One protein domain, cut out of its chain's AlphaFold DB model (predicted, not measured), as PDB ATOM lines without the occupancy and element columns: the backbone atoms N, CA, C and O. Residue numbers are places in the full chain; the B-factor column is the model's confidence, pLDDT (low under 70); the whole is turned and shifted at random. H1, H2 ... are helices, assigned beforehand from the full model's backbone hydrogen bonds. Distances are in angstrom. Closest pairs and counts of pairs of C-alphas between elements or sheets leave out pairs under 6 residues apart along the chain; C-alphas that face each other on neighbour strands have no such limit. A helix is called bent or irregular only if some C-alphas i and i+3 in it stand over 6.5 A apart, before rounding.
ATOM      1  N   TYR A 270     -25.516 -38.770 -38.182       97.38
ATOM      2  CA  TYR A 270     -24.577 -39.324 -37.199       97.38
ATOM      3  C   TYR A 270     -23.138 -39.459 -37.702       97.38
ATOM      4  O   TYR A 270     -22.222 -39.448 -36.878       97.38
ATOM      5  N   PHE A 271     -22.903 -39.542 -39.015       96.94
ATOM      6  CA  PHE A 271     -21.573 -39.853 -39.547       96.94
ATOM      7  C   PHE A 271     -20.535 -38.750 -39.291       96.94
ATOM      8  O   PHE A 271     -19.371 -39.061 -39.051       96.94
ATOM      9  N   ASN A 272     -20.947 -37.479 -39.213       96.88
ATOM     10  CA  ASN A 272     -20.040 -36.363 -38.895       96.88
ATOM     11  C   ASN A 272     -19.310 -36.538 -37.550       96.88
ATOM     12  O   ASN A 272     -18.213 -36.016 -37.371       96.88
ATOM     13  N   ALA A 273     -19.870 -37.302 -36.602       96.44
ATOM     14  CA  ALA A 273     -19.188 -37.605 -35.341       96.44
ATOM     15  C   ALA A 273     -17.948 -38.509 -35.520       96.44
ATOM     16  O   ALA A 273     -17.107 -38.565 -34.625       96.44
ATOM     17  N   PHE A 274     -17.825 -39.191 -36.663       97.31
ATOM     18  CA  PHE A 274     -16.762 -40.146 -36.981       97.31
ATOM     19  C   PHE A 274     -15.825 -39.675 -38.095       97.31
ATOM     20  O   PHE A 274     -14.838 -40.352 -38.362       97.31
ATOM     21  N   GLU A 275     -16.096 -38.538 -38.743       92.88
ATOM     22  CA  GLU A 275     -15.347 -38.072 -39.923       92.88
ATOM     23  C   GLU A 275     -13.831 -37.976 -39.665       92.88
ATOM     24  O   GLU A 275     -13.021 -38.314 -40.525       92.88
ATOM     25  N   ASN A 276     -13.446 -37.620 -38.437       93.38
ATOM     26  CA  ASN A 276     -12.047 -37.499 -38.013       93.38
ATOM     27  C   ASN A 276     -11.468 -38.786 -37.387       93.38
ATOM     28  O   ASN A 276     -10.400 -38.752 -36.783       93.38
ATOM     29  N   ILE A 277     -12.162 -39.922 -37.504       96.31
ATOM     30  CA  ILE A 277     -11.787 -41.202 -36.892       96.31
ATOM     31  C   ILE A 277     -11.493 -42.219 -37.995       96.31
ATOM     32  O   ILE A 277     -12.369 -42.901 -38.524       96.31
ATOM     33  N   HIS A 278     -10.217 -42.330 -38.347       91.38
ATOM     34  CA  HIS A 278      -9.761 -43.091 -39.513       91.38
ATOM     35  C   HIS A 278      -9.240 -44.506 -39.192       91.38
ATOM     36  O   HIS A 278      -8.771 -45.202 -40.090       91.38
ATOM     37  N   GLY A 279      -9.285 -44.951 -37.930       89.81
ATOM     38  CA  GLY A 279      -8.770 -46.262 -37.498       89.81
ATOM     39  C   GLY A 279      -7.277 -46.290 -37.146       89.81
ATOM     40  O   GLY A 279      -6.753 -47.342 -36.793       89.81
ATOM     41  N   GLY A 280      -6.594 -45.144 -37.228       93.81
ATOM     42  CA  GLY A 280      -5.228 -44.944 -36.730       93.81
ATOM     43  C   GLY A 280      -5.219 -44.190 -35.399       93.81
ATOM     44  O   GLY A 280      -6.280 -43.880 -34.860       93.81
ATOM     45  N   THR A 281      -4.031 -43.876 -34.875       95.00
ATOM     46  CA  THR A 281      -3.924 -43.039 -33.668       95.00
ATOM     47  C   THR A 281      -4.569 -41.671 -33.894       95.00
ATOM     48  O   THR A 281      -4.428 -41.101 -34.974       95.00
ATOM     49  N   LEU A 282      -5.262 -41.169 -32.873       96.69
ATOM     50  CA  LEU A 282      -5.822 -39.814 -32.813       96.69
ATOM     51  C   LEU A 282      -4.870 -38.838 -32.106       96.69
ATOM     52  O   LEU A 282      -5.166 -37.653 -31.996       96.69
ATOM     53  N   VAL A 283      -3.748 -39.350 -31.594       96.50
ATOM     54  CA  VAL A 283      -2.714 -38.587 -30.896       96.50
ATOM     55  C   VAL A 283      -1.381 -38.823 -31.594       96.50
ATOM     56  O   VAL A 283      -0.946 -39.964 -31.761       96.50
ATOM     57  N   HIS A 284      -0.717 -37.749 -31.991       92.38
ATOM     58  CA  HIS A 284       0.557 -37.752 -32.701       92.38
ATOM     59  C   HIS A 284       1.678 -37.091 -31.889       92.38
ATOM     60  O   HIS A 284       2.844 -37.446 -32.062       92.38
ATOM     61  N   GLY A 285       1.350 -36.154 -30.999       90.75
ATOM     62  CA  GLY A 285       2.306 -35.458 -30.142       90.75
ATOM     63  C   GLY A 285       2.442 -36.022 -28.725       90.75
ATOM     64  O   GLY A 285       1.764 -36.957 -28.305       90.75
ATOM     65  N   MET A 286       3.356 -35.413 -27.960       91.88
ATOM     66  CA  MET A 286       3.587 -35.707 -26.533       91.88
ATOM     67  C   MET A 286       2.815 -34.764 -25.593       91.88
ATOM     68  O   MET A 286       3.058 -34.761 -24.390       91.88
ATOM     69  N   LYS A 287       1.934 -33.916 -26.134       93.56
ATOM     70  CA  LYS A 287       1.175 -32.929 -25.358       93.56
ATOM     71  C   LYS A 287      -0.103 -33.558 -24.822       93.56
ATOM     72  O   LYS A 287      -0.815 -34.230 -25.564       93.56
ATOM     73  N   ILE A 288      -0.406 -33.321 -23.549       95.19
ATOM     74  CA  ILE A 288      -1.596 -33.898 -22.912       95.19
ATOM     75  C   ILE A 288      -2.888 -33.316 -23.496       95.19
ATOM     76  O   ILE A 288      -3.868 -34.034 -23.655       95.19
ATOM     77  N   GLU A 289      -2.857 -32.054 -23.925       96.25
ATOM     78  CA  GLU A 289      -4.012 -31.356 -24.491       96.25
ATOM     79  C   GLU A 289      -4.510 -32.017 -25.785       96.25
ATOM     80  O   GLU A 289      -5.703 -31.997 -26.079       96.25
ATOM     81  N   GLU A 290      -3.606 -32.630 -26.554       96.56
ATOM     82  CA  GLU A 290      -3.956 -33.387 -27.760       96.56
ATOM     83  C   GLU A 290      -4.690 -34.689 -27.407       96.56
ATOM     84  O   GLU A 290      -5.677 -35.043 -28.051       96.56
ATOM     85  N   ALA A 291      -4.261 -35.369 -26.339       97.00
ATOM     86  CA  ALA A 291      -4.945 -36.553 -25.834       97.00
ATOM     87  C   ALA A 291      -6.348 -36.215 -25.309       97.00
ATOM     88  O   ALA A 291      -7.296 -36.937 -25.613       97.00
ATOM     89  N   ASP A 292      -6.503 -35.096 -24.597       96.44
ATOM     90  CA  ASP A 292      -7.802 -34.627 -24.099       96.44
ATOM     91  C   ASP A 292      -8.773 -34.303 -25.250       96.44
ATOM     92  O   ASP A 292      -9.946 -34.683 -25.213       96.44
ATOM     93  N   GLN A 293      -8.286 -33.650 -26.312       96.94
ATOM     94  CA  GLN A 293      -9.078 -33.380 -27.518       96.94
ATOM     95  C   GLN A 293      -9.508 -34.674 -28.217       96.94
ATOM     96  O   GLN A 293     -10.676 -34.824 -28.585       96.94
ATOM     97  N   ALA A 294      -8.593 -35.631 -28.363       97.44
ATOM     98  CA  ALA A 294      -8.891 -36.925 -28.959       97.44
ATOM     99  C   ALA A 294      -9.892 -37.741 -28.115       97.44
ATOM    100  O   ALA A 294     -10.800 -38.360 -28.673       97.44
ATOM    101  N   LEU A 295      -9.805 -37.694 -26.780       97.69
ATOM    102  CA  LEU A 295     -10.794 -38.311 -25.885       97.69
ATOM    103  C   LEU A 295     -12.174 -37.660 -26.027       97.69
ATOM    104  O   LEU A 295     -13.183 -38.365 -26.033       97.69
ATOM    105  N   ALA A 296     -12.240 -36.337 -26.194       97.19
ATOM    106  CA  ALA A 296     -13.500 -35.640 -26.441       97.19
ATOM    107  C   ALA A 296     -14.140 -36.051 -27.781       97.19
ATOM    108  O   ALA A 296     -15.354 -36.265 -27.835       97.19
ATOM    109  N   LEU A 297     -13.336 -36.215 -28.842       96.69
ATOM    110  CA  LEU A 297     -13.800 -36.739 -30.133       96.69
ATOM    111  C   LEU A 297     -14.360 -38.160 -29.992       96.69
ATOM    112  O   LEU A 297     -15.475 -38.425 -30.441       96.69
ATOM    113  N   VAL A 298     -13.629 -39.046 -29.308       97.69
ATOM    114  CA  VAL A 298     -14.075 -40.419 -29.024       97.69
ATOM    115  C   VAL A 298     -15.380 -40.421 -28.232       97.69
ATOM    116  O   VAL A 298     -16.331 -41.081 -28.637       97.69
ATOM    117  N   ALA A 299     -15.480 -39.632 -27.162       97.12
ATOM    118  CA  ALA A 299     -16.687 -39.561 -26.344       97.12
ATOM    119  C   ALA A 299     -17.904 -39.046 -27.133       97.12
ATOM    120  O   ALA A 299     -19.033 -39.475 -26.888       97.12
ATOM    121  N   ASN A 300     -17.703 -38.121 -28.077       95.25
ATOM    122  CA  ASN A 300     -18.772 -37.646 -28.954       95.25
ATOM    123  C   ASN A 300     -19.244 -38.740 -29.927       95.25
ATOM    124  O   ASN A 300     -20.449 -38.938 -30.085       95.25
ATOM    125  N   ALA A 301     -18.310 -39.482 -30.527       97.25
ATOM    126  CA  ALA A 301     -18.619 -40.622 -31.387       97.25
ATOM    127  C   ALA A 301     -19.329 -41.750 -30.615       97.25
ATOM    128  O   ALA A 301     -20.343 -42.273 -31.061       97.25
ATOM    129  N   GLU A 302     -18.872 -42.085 -29.409       96.38
ATOM    130  CA  GLU A 302     -19.485 -43.133 -28.579       96.38
ATOM    131  C   GLU A 302     -20.924 -42.808 -28.181       96.38
ATOM    132  O   GLU A 302     -21.773 -43.696 -28.150       96.38
ATOM    133  N   LYS A 303     -21.231 -41.530 -27.934       96.50
ATOM    134  CA  LYS A 303     -22.601 -41.086 -27.642       96.50
ATOM    135  C   LYS A 303     -23.552 -41.267 -28.823       96.50
ATOM    136  O   LYS A 303     -24.754 -41.400 -28.593       96.50
ATOM    137  N   SER A 304     -23.058 -41.250 -30.062       94.81
ATOM    138  CA  SER A 304     -23.909 -41.392 -31.245       94.81
ATOM    139  C   SER A 304     -24.204 -42.853 -31.592       94.81
ATOM    140  O   SER A 304     -25.293 -43.127 -32.089       94.81
ATOM    141  N   ILE A 305     -23.310 -43.799 -31.265       94.50
ATOM    142  CA  ILE A 305     -23.461 -45.228 -31.607       94.50
ATOM    143  C   ILE A 305     -24.819 -45.807 -31.173       94.50
ATOM    144  O   ILE A 305     -25.518 -46.351 -32.032       94.50
ATOM    145  N   PRO A 306     -25.271 -45.679 -29.907       95.19
ATOM    146  CA  PRO A 306     -26.545 -46.263 -29.479       95.19
ATOM    147  C   PRO A 306     -27.763 -45.713 -30.231       95.19
ATOM    148  O   PRO A 306     -28.818 -46.340 -30.215       95.19
ATOM    149  N   LEU A 307     -27.632 -44.549 -30.878       93.62
ATOM    150  CA  LEU A 307     -28.723 -43.884 -31.589       93.62
ATOM    151  C   LEU A 307     -28.970 -44.459 -32.989       93.62
ATOM    152  O   LEU A 307     -30.030 -44.195 -33.547       93.62
ATOM    153  N   PHE A 308     -28.024 -45.220 -33.552       95.19
ATOM    154  CA  PHE A 308     -28.170 -45.827 -34.881       95.19
ATOM    155  C   PHE A 308     -27.771 -47.306 -34.947       95.19
ATOM    156  O   PHE A 308     -28.125 -47.980 -35.911       95.19
ATOM    157  N   ALA A 309     -27.052 -47.842 -33.954       94.19
ATOM    158  CA  ALA A 309     -26.495 -49.195 -34.011       94.19
ATOM    159  C   ALA A 309     -27.557 -50.287 -34.200       94.19
ATOM    160  O   ALA A 309     -27.314 -51.247 -34.927       94.19
ATOM    161  N   THR A 310     -28.737 -50.139 -33.590       95.44
ATOM    162  CA  THR A 310     -29.843 -51.100 -33.749       95.44
ATOM    163  C   THR A 310     -30.334 -51.150 -35.195       95.44
ATOM    164  O   THR A 310     -30.463 -52.233 -35.766       95.44
ATOM    165  N   ASP A 311     -30.574 -49.987 -35.805       96.75
ATOM    166  CA  ASP A 311     -31.039 -49.904 -37.188       96.75
ATOM    167  C   ASP A 311     -29.961 -50.361 -38.164       96.75
ATOM    168  O   ASP A 311     -30.243 -51.156 -39.060       96.75
ATOM    169  N   VAL A 312     -28.712 -49.941 -37.946       97.06
ATOM    170  CA  VAL A 312     -27.578 -50.380 -38.763       97.06
ATOM    171  C   VAL A 312     -27.378 -51.894 -38.652       97.06
ATOM    172  O   VAL A 312     -27.224 -52.563 -39.667       97.06
ATOM    173  N   GLY A 313     -27.473 -52.483 -37.458       95.25
ATOM    174  CA  GLY A 313     -27.387 -53.936 -37.282       95.25
ATOM    175  C   GLY A 313     -28.500 -54.690 -38.017       95.25
ATOM    176  O   GLY A 313     -28.234 -55.669 -38.716       95.25
ATOM    177  N   ARG A 314     -29.747 -54.204 -37.933       97.75
ATOM    178  CA  ARG A 314     -30.892 -54.775 -38.665       97.75
ATOM    179  C   ARG A 314     -30.693 -54.709 -40.182       97.75
ATOM    180  O   ARG A 314     -30.986 -55.673 -40.895       97.75
ATOM    181  N   LEU A 315     -30.245 -53.559 -40.681       97.62
ATOM    182  CA  LEU A 315     -29.991 -53.329 -42.101       97.62
ATOM    183  C   LEU A 315     -28.832 -54.205 -42.594       97.62
ATOM    184  O   LEU A 315     -28.979 -54.865 -43.621       97.62
ATOM    185  N   ALA A 316     -27.745 -54.305 -41.826       97.06
ATOM    186  CA  ALA A 316     -26.607 -55.168 -42.131       97.06
ATOM    187  C   ALA A 316     -27.013 -56.649 -42.208       97.06
ATOM    188  O   ALA A 316     -26.650 -57.350 -43.148       97.06
ATOM    189  N   GLN A 317     -27.862 -57.120 -41.290       97.38
ATOM    190  CA  GLN A 317     -28.402 -58.483 -41.346       97.38
ATOM    191  C   GLN A 317     -29.266 -58.730 -42.597       97.38
ATOM    192  O   GLN A 317     -29.327 -59.851 -43.101       97.38
ATOM    193  N   SER A 318     -29.954 -57.697 -43.089       96.75
ATOM    194  CA  SER A 318     -30.869 -57.805 -44.232       96.75
ATOM    195  C   SER A 318     -30.150 -57.711 -45.580       96.75
ATOM    196  O   SER A 318     -30.546 -58.383 -46.535       96.75
ATOM    197  N   TYR A 319     -29.114 -56.875 -45.662       97.50
ATOM    198  CA  TYR A 319     -28.499 -56.459 -46.923       97.50
ATOM    199  C   TYR A 319     -26.995 -56.761 -47.019       97.50
ATOM    200  O   TYR A 319     -26.443 -56.678 -48.108       97.50
ATOM    201  N   GLY A 320     -26.347 -57.176 -45.929       97.25
ATOM    202  CA  GLY A 320     -24.902 -57.393 -45.848       97.25
ATOM    203  C   GLY A 320     -24.155 -56.209 -45.231       97.25
ATOM    204  O   GLY A 320     -24.732 -55.156 -44.960       97.25
ATOM    205  N   GLU A 321     -22.859 -56.397 -44.984       96.81
ATOM    206  CA  GLU A 321     -22.015 -55.410 -44.295       96.81
ATOM    207  C   GLU A 321     -21.147 -54.580 -45.248       96.81
ATOM    208  O   GLU A 321     -20.656 -53.518 -44.870       96.81
ATOM    209  N   THR A 322     -20.959 -55.043 -46.488       96.94
ATOM    210  CA  THR A 322     -20.148 -54.347 -47.491       96.94
ATOM    211  C   THR A 322     -21.024 -53.587 -48.480       96.94
ATOM    212  O   THR A 322     -22.120 -54.031 -48.821       96.94
ATOM    213  N   SER A 323     -20.511 -52.474 -49.019       97.12
ATOM    214  CA  SER A 323     -21.170 -51.712 -50.099       97.12
ATOM    215  C   SER A 323     -21.646 -52.623 -51.243       97.12
ATOM    216  O   SER A 323     -22.759 -52.497 -51.743       97.12
ATOM    217  N   MET A 324     -20.821 -53.606 -51.621       96.88
ATOM    218  CA  MET A 324     -21.124 -54.530 -52.714       96.88
ATOM    219  C   MET A 324     -22.287 -55.472 -52.379       96.88
ATOM    220  O   MET A 324     -23.166 -55.675 -53.216       96.88
ATOM    221  N   ASP A 325     -22.317 -56.035 -51.167       97.38
ATOM    222  CA  ASP A 325     -23.415 -56.908 -50.732       97.38
ATOM    223  C   ASP A 325     -24.735 -56.137 -50.693       97.38
ATOM    224  O   ASP A 325     -25.742 -56.601 -51.235       97.38
ATOM    225  N   ILE A 326     -24.692 -54.922 -50.137       97.50
ATOM    226  CA  ILE A 326     -25.854 -54.047 -50.004       97.50
ATOM    227  C   ILE A 326     -26.406 -53.710 -51.388       97.50
ATOM    228  O   ILE A 326     -27.577 -53.979 -51.663       97.50
ATOM    229  N   TYR A 327     -25.562 -53.214 -52.299       97.62
ATOM    230  CA  TYR A 327     -25.965 -52.919 -53.673       97.62
ATOM    231  C   TYR A 327     -26.604 -54.135 -54.359       97.62
ATOM    232  O   TYR A 327     -27.699 -54.034 -54.921       97.62
ATOM    233  N   ASN A 328     -25.962 -55.304 -54.271       97.50
ATOM    234  CA  ASN A 328     -26.462 -56.526 -54.897       97.50
ATOM    235  C   ASN A 328     -27.820 -56.948 -54.325       97.50
ATOM    236  O   ASN A 328     -28.703 -57.331 -55.091       97.50
ATOM    237  N   LYS A 329     -28.036 -56.838 -53.009       97.69
ATOM    238  CA  LYS A 329     -29.309 -57.211 -52.374       97.69
ATOM    239  C   LYS A 329     -30.462 -56.288 -52.751       97.69
ATOM    240  O   LYS A 329     -31.577 -56.771 -52.968       97.69
ATOM    241  N   PHE A 330     -30.206 -54.989 -52.865       97.44
ATOM    242  CA  PHE A 330     -31.190 -54.034 -53.377       97.44
ATOM    243  C   PHE A 330     -31.518 -54.307 -54.851       97.44
ATOM    244  O   PHE A 330     -32.695 -54.416 -55.210       97.44
ATOM    245  N   HIS A 331     -30.495 -54.549 -55.677       95.50
ATOM    246  CA  HIS A 331     -30.664 -54.882 -57.091       95.50
ATOM    247  C   HIS A 331     -31.440 -56.196 -57.302       95.50
ATOM    248  O   HIS A 331     -32.381 -56.236 -58.095       95.50
ATOM    249  N   GLU A 332     -31.133 -57.253 -56.538       94.50
ATOM    250  CA  GLU A 332     -31.892 -58.518 -56.497       94.50
ATOM    251  C   GLU A 332     -33.362 -58.313 -56.089       94.50
ATOM    252  O   GLU A 332     -34.237 -59.117 -56.418       94.50
ATOM    253  N   GLY A 333     -33.651 -57.250 -55.339       93.25
ATOM    254  CA  GLY A 333     -34.999 -56.845 -54.962       93.25
ATOM    255  C   GLY A 333     -35.734 -55.983 -55.984       93.25
ATOM    256  O   GLY A 333     -36.900 -55.676 -55.751       93.25
ATOM    257  N   GLY A 334     -35.086 -55.617 -57.092       94.25
ATOM    258  CA  GLY A 334     -35.644 -54.723 -58.102       94.25
ATOM    259  C   GLY A 334     -35.595 -53.241 -57.723       94.25
ATOM    260  O   GLY A 334     -36.239 -52.439 -58.394       94.25
ATOM    261  N   TYR A 335     -34.850 -52.864 -56.677       96.12
ATOM    262  CA  TYR A 335     -34.661 -51.468 -56.282       96.12
ATOM    263  C   TYR A 335     -33.265 -50.972 -56.674       96.12
ATOM    264  O   TYR A 335     -32.257 -51.607 -56.366       96.12
ATOM    265  N   THR A 336     -33.203 -49.810 -57.324       96.31
ATOM    266  CA  THR A 336     -31.944 -49.161 -57.708       96.31
ATOM    267  C   THR A 336     -31.586 -48.083 -56.694       96.31
ATOM    268  O   THR A 336     -32.346 -47.134 -56.502       96.31
ATOM    269  N   LEU A 337     -30.419 -48.227 -56.068       95.88
ATOM    270  CA  LEU A 337     -29.807 -47.212 -55.210       95.88
ATOM    271  C   LEU A 337     -29.309 -46.038 -56.067       95.88
ATOM    272  O   LEU A 337     -28.724 -46.268 -57.126       95.88
ATOM    273  N   ASN A 338     -29.545 -44.796 -55.638       93.12
ATOM    274  CA  ASN A 338     -29.264 -43.605 -56.457       93.12
ATOM    275  C   ASN A 338     -28.298 -42.614 -55.798       93.12
ATOM    276  O   ASN A 338     -27.720 -41.781 -56.492       93.12
ATOM    277  N   ASN A 339     -28.107 -42.697 -54.481       90.88
ATOM    278  CA  ASN A 339     -27.396 -41.693 -53.688       90.88
ATOM    279  C   ASN A 339     -26.221 -42.289 -52.894       90.88
ATOM    280  O   ASN A 339     -25.803 -41.725 -51.879       90.88
ATOM    281  N   GLY A 340     -25.695 -43.433 -53.345       95.56
ATOM    282  CA  GLY A 340     -24.602 -44.139 -52.674       95.56
ATOM    283  C   GLY A 340     -25.002 -44.652 -51.291       95.56
ATOM    284  O   GLY A 340     -24.199 -44.621 -50.360       95.56
ATOM    285  N   GLU A 341     -26.260 -45.058 -51.122       97.94
ATOM    286  CA  GLU A 341     -26.794 -45.583 -49.866       97.94
ATOM    287  C   GLU A 341     -25.974 -46.789 -49.381       97.94
ATOM    288  O   GLU A 341     -25.660 -46.904 -48.200       97.94
ATOM    289  N   ASP A 342     -25.521 -47.636 -50.301       97.94
ATOM    290  CA  ASP A 342     -24.606 -48.740 -50.020       97.94
ATOM    291  C   ASP A 342     -23.290 -48.271 -49.379       97.94
ATOM    292  O   ASP A 342     -22.875 -48.809 -48.348       97.94
ATOM    293  N   GLN A 343     -22.674 -47.216 -49.921       97.75
ATOM    294  CA  GLN A 343     -21.447 -46.639 -49.369       97.75
ATOM    295  C   GLN A 343     -21.692 -46.007 -48.002       97.75
ATOM    296  O   GLN A 343     -20.905 -46.210 -47.080       97.75
ATOM    297  N   LYS A 344     -22.790 -45.260 -47.849       98.31
ATOM    298  CA  LYS A 344     -23.176 -44.609 -46.588       98.31
ATOM    299  C   LYS A 344     -23.383 -45.625 -45.468       98.31
ATOM    300  O   LYS A 344     -22.912 -45.425 -44.349       98.31
ATOM    301  N   MET A 345     -24.044 -46.734 -45.778       97.75
ATOM    302  CA  MET A 345     -24.248 -47.829 -44.840       97.75
ATOM    303  C   MET A 345     -22.922 -48.513 -44.474       97.75
ATOM    304  O   MET A 345     -22.622 -48.659 -43.289       97.75
ATOM    305  N   SER A 346     -22.092 -48.852 -45.468       97.44
ATOM    306  CA  SER A 346     -20.750 -49.420 -45.248       97.44
ATOM    307  C   SER A 346     -19.895 -48.505 -44.363       97.44
ATOM    308  O   SER A 346     -19.230 -48.962 -43.438       97.44
ATOM    309  N   GLN A 347     -19.958 -47.191 -44.587       97.31
ATOM    310  CA  GLN A 347     -19.253 -46.191 -43.787       97.31
ATOM    311  C   GLN A 347     -19.716 -46.162 -42.326       97.31
ATOM    312  O   GLN A 347     -18.870 -46.093 -41.437       97.31
ATOM    313  N   LEU A 348     -21.025 -46.238 -42.056       97.38
ATOM    314  CA  LEU A 348     -21.554 -46.310 -40.685       97.38
ATOM    315  C   LEU A 348     -21.096 -47.581 -39.956       97.38
ATOM    316  O   LEU A 348     -20.739 -47.509 -38.780       97.38
ATOM    317  N   ILE A 349     -21.072 -48.724 -40.649       96.31
ATOM    318  CA  ILE A 349     -20.566 -49.991 -40.099       96.31
ATOM    319  C   ILE A 349     -19.071 -49.864 -39.776       96.31
ATOM    320  O   ILE A 349     -18.644 -50.123 -38.650       96.31
ATOM    321  N   GLU A 350     -18.271 -49.410 -40.743       96.50
ATOM    322  CA  GLU A 350     -16.824 -49.245 -40.579       96.50
ATOM    323  C   GLU A 350     -16.455 -48.226 -39.499       96.50
ATOM    324  O   GLU A 350     -15.417 -48.372 -38.857       96.50
ATOM    325  N   ALA A 351     -17.268 -47.189 -39.296       96.44
ATOM    326  CA  ALA A 351     -16.998 -46.131 -38.330       96.44
ATOM    327  C   ALA A 351     -16.872 -46.666 -36.894       96.44
ATOM    328  O   ALA A 351     -15.996 -46.229 -36.144       96.44
ATOM    329  N   VAL A 352     -17.694 -47.653 -36.526       93.94
ATOM    330  CA  VAL A 352     -17.655 -48.288 -35.199       93.94
ATOM    331  C   VAL A 352     -16.357 -49.078 -35.004       93.94
ATOM    332  O   VAL A 352     -15.708 -48.972 -33.961       93.94
ATOM    333  N   ASP A 353     -15.935 -49.836 -36.018       94.75
ATOM    334  CA  ASP A 353     -14.675 -50.585 -35.977       94.75
ATOM    335  C   ASP A 353     -13.452 -49.650 -35.987       94.75
ATOM    336  O   ASP A 353     -12.523 -49.815 -35.189       94.75
ATOM    337  N   LYS A 354     -13.475 -48.604 -36.823       97.19
ATOM    338  CA  LYS A 354     -12.444 -47.557 -36.866       97.19
ATOM    339  C   LYS A 354     -12.300 -46.859 -35.519       97.19
ATOM    340  O   LYS A 354     -11.172 -46.675 -35.074       97.19
ATOM    341  N   LEU A 355     -13.395 -46.545 -34.829       97.56
ATOM    342  CA  LEU A 355     -13.353 -45.982 -33.479       97.56
ATOM    343  C   LEU A 355     -12.599 -46.889 -32.505       97.56
ATOM    344  O   LEU A 355     -11.675 -46.436 -31.827       97.56
ATOM    345  N   LYS A 356     -12.945 -48.180 -32.469       96.75
ATOM    346  CA  LYS A 356     -12.275 -49.155 -31.602       96.75
ATOM    347  C   LYS A 356     -10.775 -49.238 -31.902       96.75
ATOM    348  O   LYS A 356      -9.961 -49.154 -30.982       96.75
ATOM    349  N   LYS A 357     -10.403 -49.349 -33.180       97.69
ATOM    350  CA  LYS A 357      -8.998 -49.392 -33.619       97.69
ATOM    351  C   LYS A 357      -8.249 -48.107 -33.267       97.69
ATOM    352  O   LYS A 357      -7.133 -48.169 -32.758       97.69
ATOM    353  N   SER A 358      -8.880 -46.951 -33.460       97.94
ATOM    354  CA  SER A 358      -8.311 -45.648 -33.116       97.94
ATOM    355  C   SER A 358      -8.062 -45.480 -31.622       97.94
ATOM    356  O   SER A 358      -7.026 -44.932 -31.246       97.94
ATOM    357  N   ARG A 359      -8.946 -45.999 -30.759       98.00
ATOM    358  CA  ARG A 359      -8.726 -46.026 -29.304       98.00
ATOM    359  C   ARG A 359      -7.479 -46.838 -28.949       98.00
ATOM    360  O   ARG A 359      -6.567 -46.320 -28.311       98.00
ATOM    361  N   GLN A 360      -7.401 -48.075 -29.436       98.06
ATOM    362  CA  GLN A 360      -6.268 -48.969 -29.173       98.06
ATOM    363  C   GLN A 360      -4.944 -48.380 -29.678       98.06
ATOM    364  O   GLN A 360      -3.951 -48.352 -28.952       98.06
ATOM    365  N   ALA A 361      -4.935 -47.846 -30.903       98.12
ATOM    366  CA  ALA A 361      -3.756 -47.210 -31.480       98.12
ATOM    367  C   ALA A 361      -3.309 -45.981 -30.671       98.12
ATOM    368  O   ALA A 361      -2.122 -45.848 -30.379       98.12
ATOM    369  N   SER A 362      -4.249 -45.125 -30.252       98.44
ATOM    370  CA  SER A 362      -3.954 -43.944 -29.423       98.44
ATOM    371  C   SER A 362      -3.338 -44.322 -28.076       98.44
ATOM    372  O   SER A 362      -2.355 -43.711 -27.658       98.44
ATOM    373  N   ALA A 363      -3.856 -45.366 -27.423       98.56
ATOM    374  CA  ALA A 363      -3.293 -45.880 -26.177       98.56
ATOM    375  C   ALA A 363      -1.841 -46.359 -26.360       98.56
ATOM    376  O   ALA A 363      -0.953 -45.963 -25.604       98.56
ATOM    377  N   VAL A 364      -1.573 -47.145 -27.410       98.31
ATOM    378  CA  VAL A 364      -0.214 -47.611 -27.742       98.31
ATOM    379  C   VAL A 364       0.729 -46.436 -28.015       98.31
ATOM    380  O   VAL A 364       1.852 -46.418 -27.504       98.31
ATOM    381  N   THR A 365       0.286 -45.428 -28.772       98.31
ATOM    382  CA  THR A 365       1.087 -44.229 -29.046       98.31
ATOM    383  C   THR A 365       1.409 -43.456 -27.768       98.31
ATOM    384  O   THR A 365       2.568 -43.098 -27.551       98.31
ATOM    385  N   LEU A 366       0.434 -43.255 -26.879       98.44
ATOM    386  CA  LEU A 366       0.647 -42.576 -25.597       98.44
ATOM    387  C   LEU A 366       1.615 -43.339 -24.685       98.44
ATOM    388  O   LEU A 366       2.496 -42.725 -24.082       98.44
ATOM    389  N   ALA A 367       1.526 -44.670 -24.644       98.38
ATOM    390  CA  ALA A 367       2.484 -45.505 -23.922       98.38
ATOM    391  C   ALA A 367       3.908 -45.380 -24.503       98.38
ATOM    392  O   ALA A 367       4.887 -45.290 -23.758       98.38
ATOM    393  N   GLY A 368       4.032 -45.323 -25.834       97.94
ATOM    394  CA  GLY A 368       5.294 -45.058 -26.530       97.94
ATOM    395  C   GLY A 368       5.882 -43.683 -26.196       97.94
ATOM    396  O   GLY A 368       7.066 -43.581 -25.873       97.94
TER     397      GLY A 368
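AT A GLANCE: This is residues 270 to 368 of the 557 residues of an uncharacterized protein of Desulfocapsa sulfexigens (strain DSM 10523 / SB164P1) (UniProt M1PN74). One long helix, H5, is the spine of a rod-like domain, and H2, H3 and H4 follow one another along it as an arch of three helices. H2 runs back over the second half of H5, H3 slopes from the end of H2 towards the start of H5, and H4 reaches beyond that start at one end of the rod, while the short H1 packs on H2. The printed part has 99 residues with five named helices, in the order H1, H2, H3, H4, H5, and no named strand; the class is all helix. The whole is loose, with a radius of gyration of the C-alphas of 16.1 A, and spans 54 by 22 by 21 A.

IN THESE COORDINATES: Find C-alpha 270 at (-24.577, -39.324, -37.199), where H1 begins; it covers residues 270 to 273. Residues 274 to 287 then hold no named element. At C-alpha 288, at (-1.596, -33.898, -22.912), H2 begins and runs through residues 288 to 307, 30.2 A from first to last C-alpha. H2 is irregular, but only just: C-alphas 303 and 306 are 6.8 A apart. Read on to H3, residues 309 to 319, 14.9 A, and H4, residues 323 to 332, 14.2 A. H5, residues 341 to 368, is the longest at 39.7 A; it has a kink of 34 degrees near residue 352 and ends at C-alpha 368, at (5.294, -45.058, -26.530).

HOW THE PARTS SIT: Start from H5, the hub, which touches the four other helices. H1 only just touches H5, with 3 pairs of C-alphas within 8 A, the closest being Phe 271 and Leu 348 at 6.6 A. H1 also touches H2, where the closest C-alphas, of Ala 273 and Ala 301, are 5.0 A apart. H2 touches H5 with residues 298 to 305 alone; look at Val 298 and Leu 355, whose C-alphas are the closest at 7.2 A. Their lines stand at a shallow tilt of 33 degrees, only just short of steep, and run opposite ways. H2 and H3 meet only through their link. H3 only just touches H5, with 3 pairs of C-alphas within 8 A, the closest Val 312 and Ile 349 at 7.1 A, at a steep tilt of 54 degrees. H3 touches H4 at a steep tilt of 56 degrees, with the C-alphas of Tyr 319 and Ile 326 closest at 4.7 A. H4 and H5 form a helical hairpin at a shallow tilt of 17 degrees, opposite ways; the closest C-alphas, of Ser 323 and Asp 342, are 4.5 A apart, and H5 touches H4 with residues 342 to 346 alone. H1 is apart from H3 and H4, and H2 is apart from H4. In H3 and H4 every O i to N i+4 pair is within hydrogen-bond range, in H2 14 of 16 and in H5 22 of 24, while H1 is too short for such a pair.

THE WHOLE: The two C-alphas farthest apart are those of Lys 287 and Gly 334, at 53.9 A. The printed part has no cut. The link from H1 to H2 is long, with 14 residues. The mean pLDDT of the printed part is 96.2, and no printed residue is under 70.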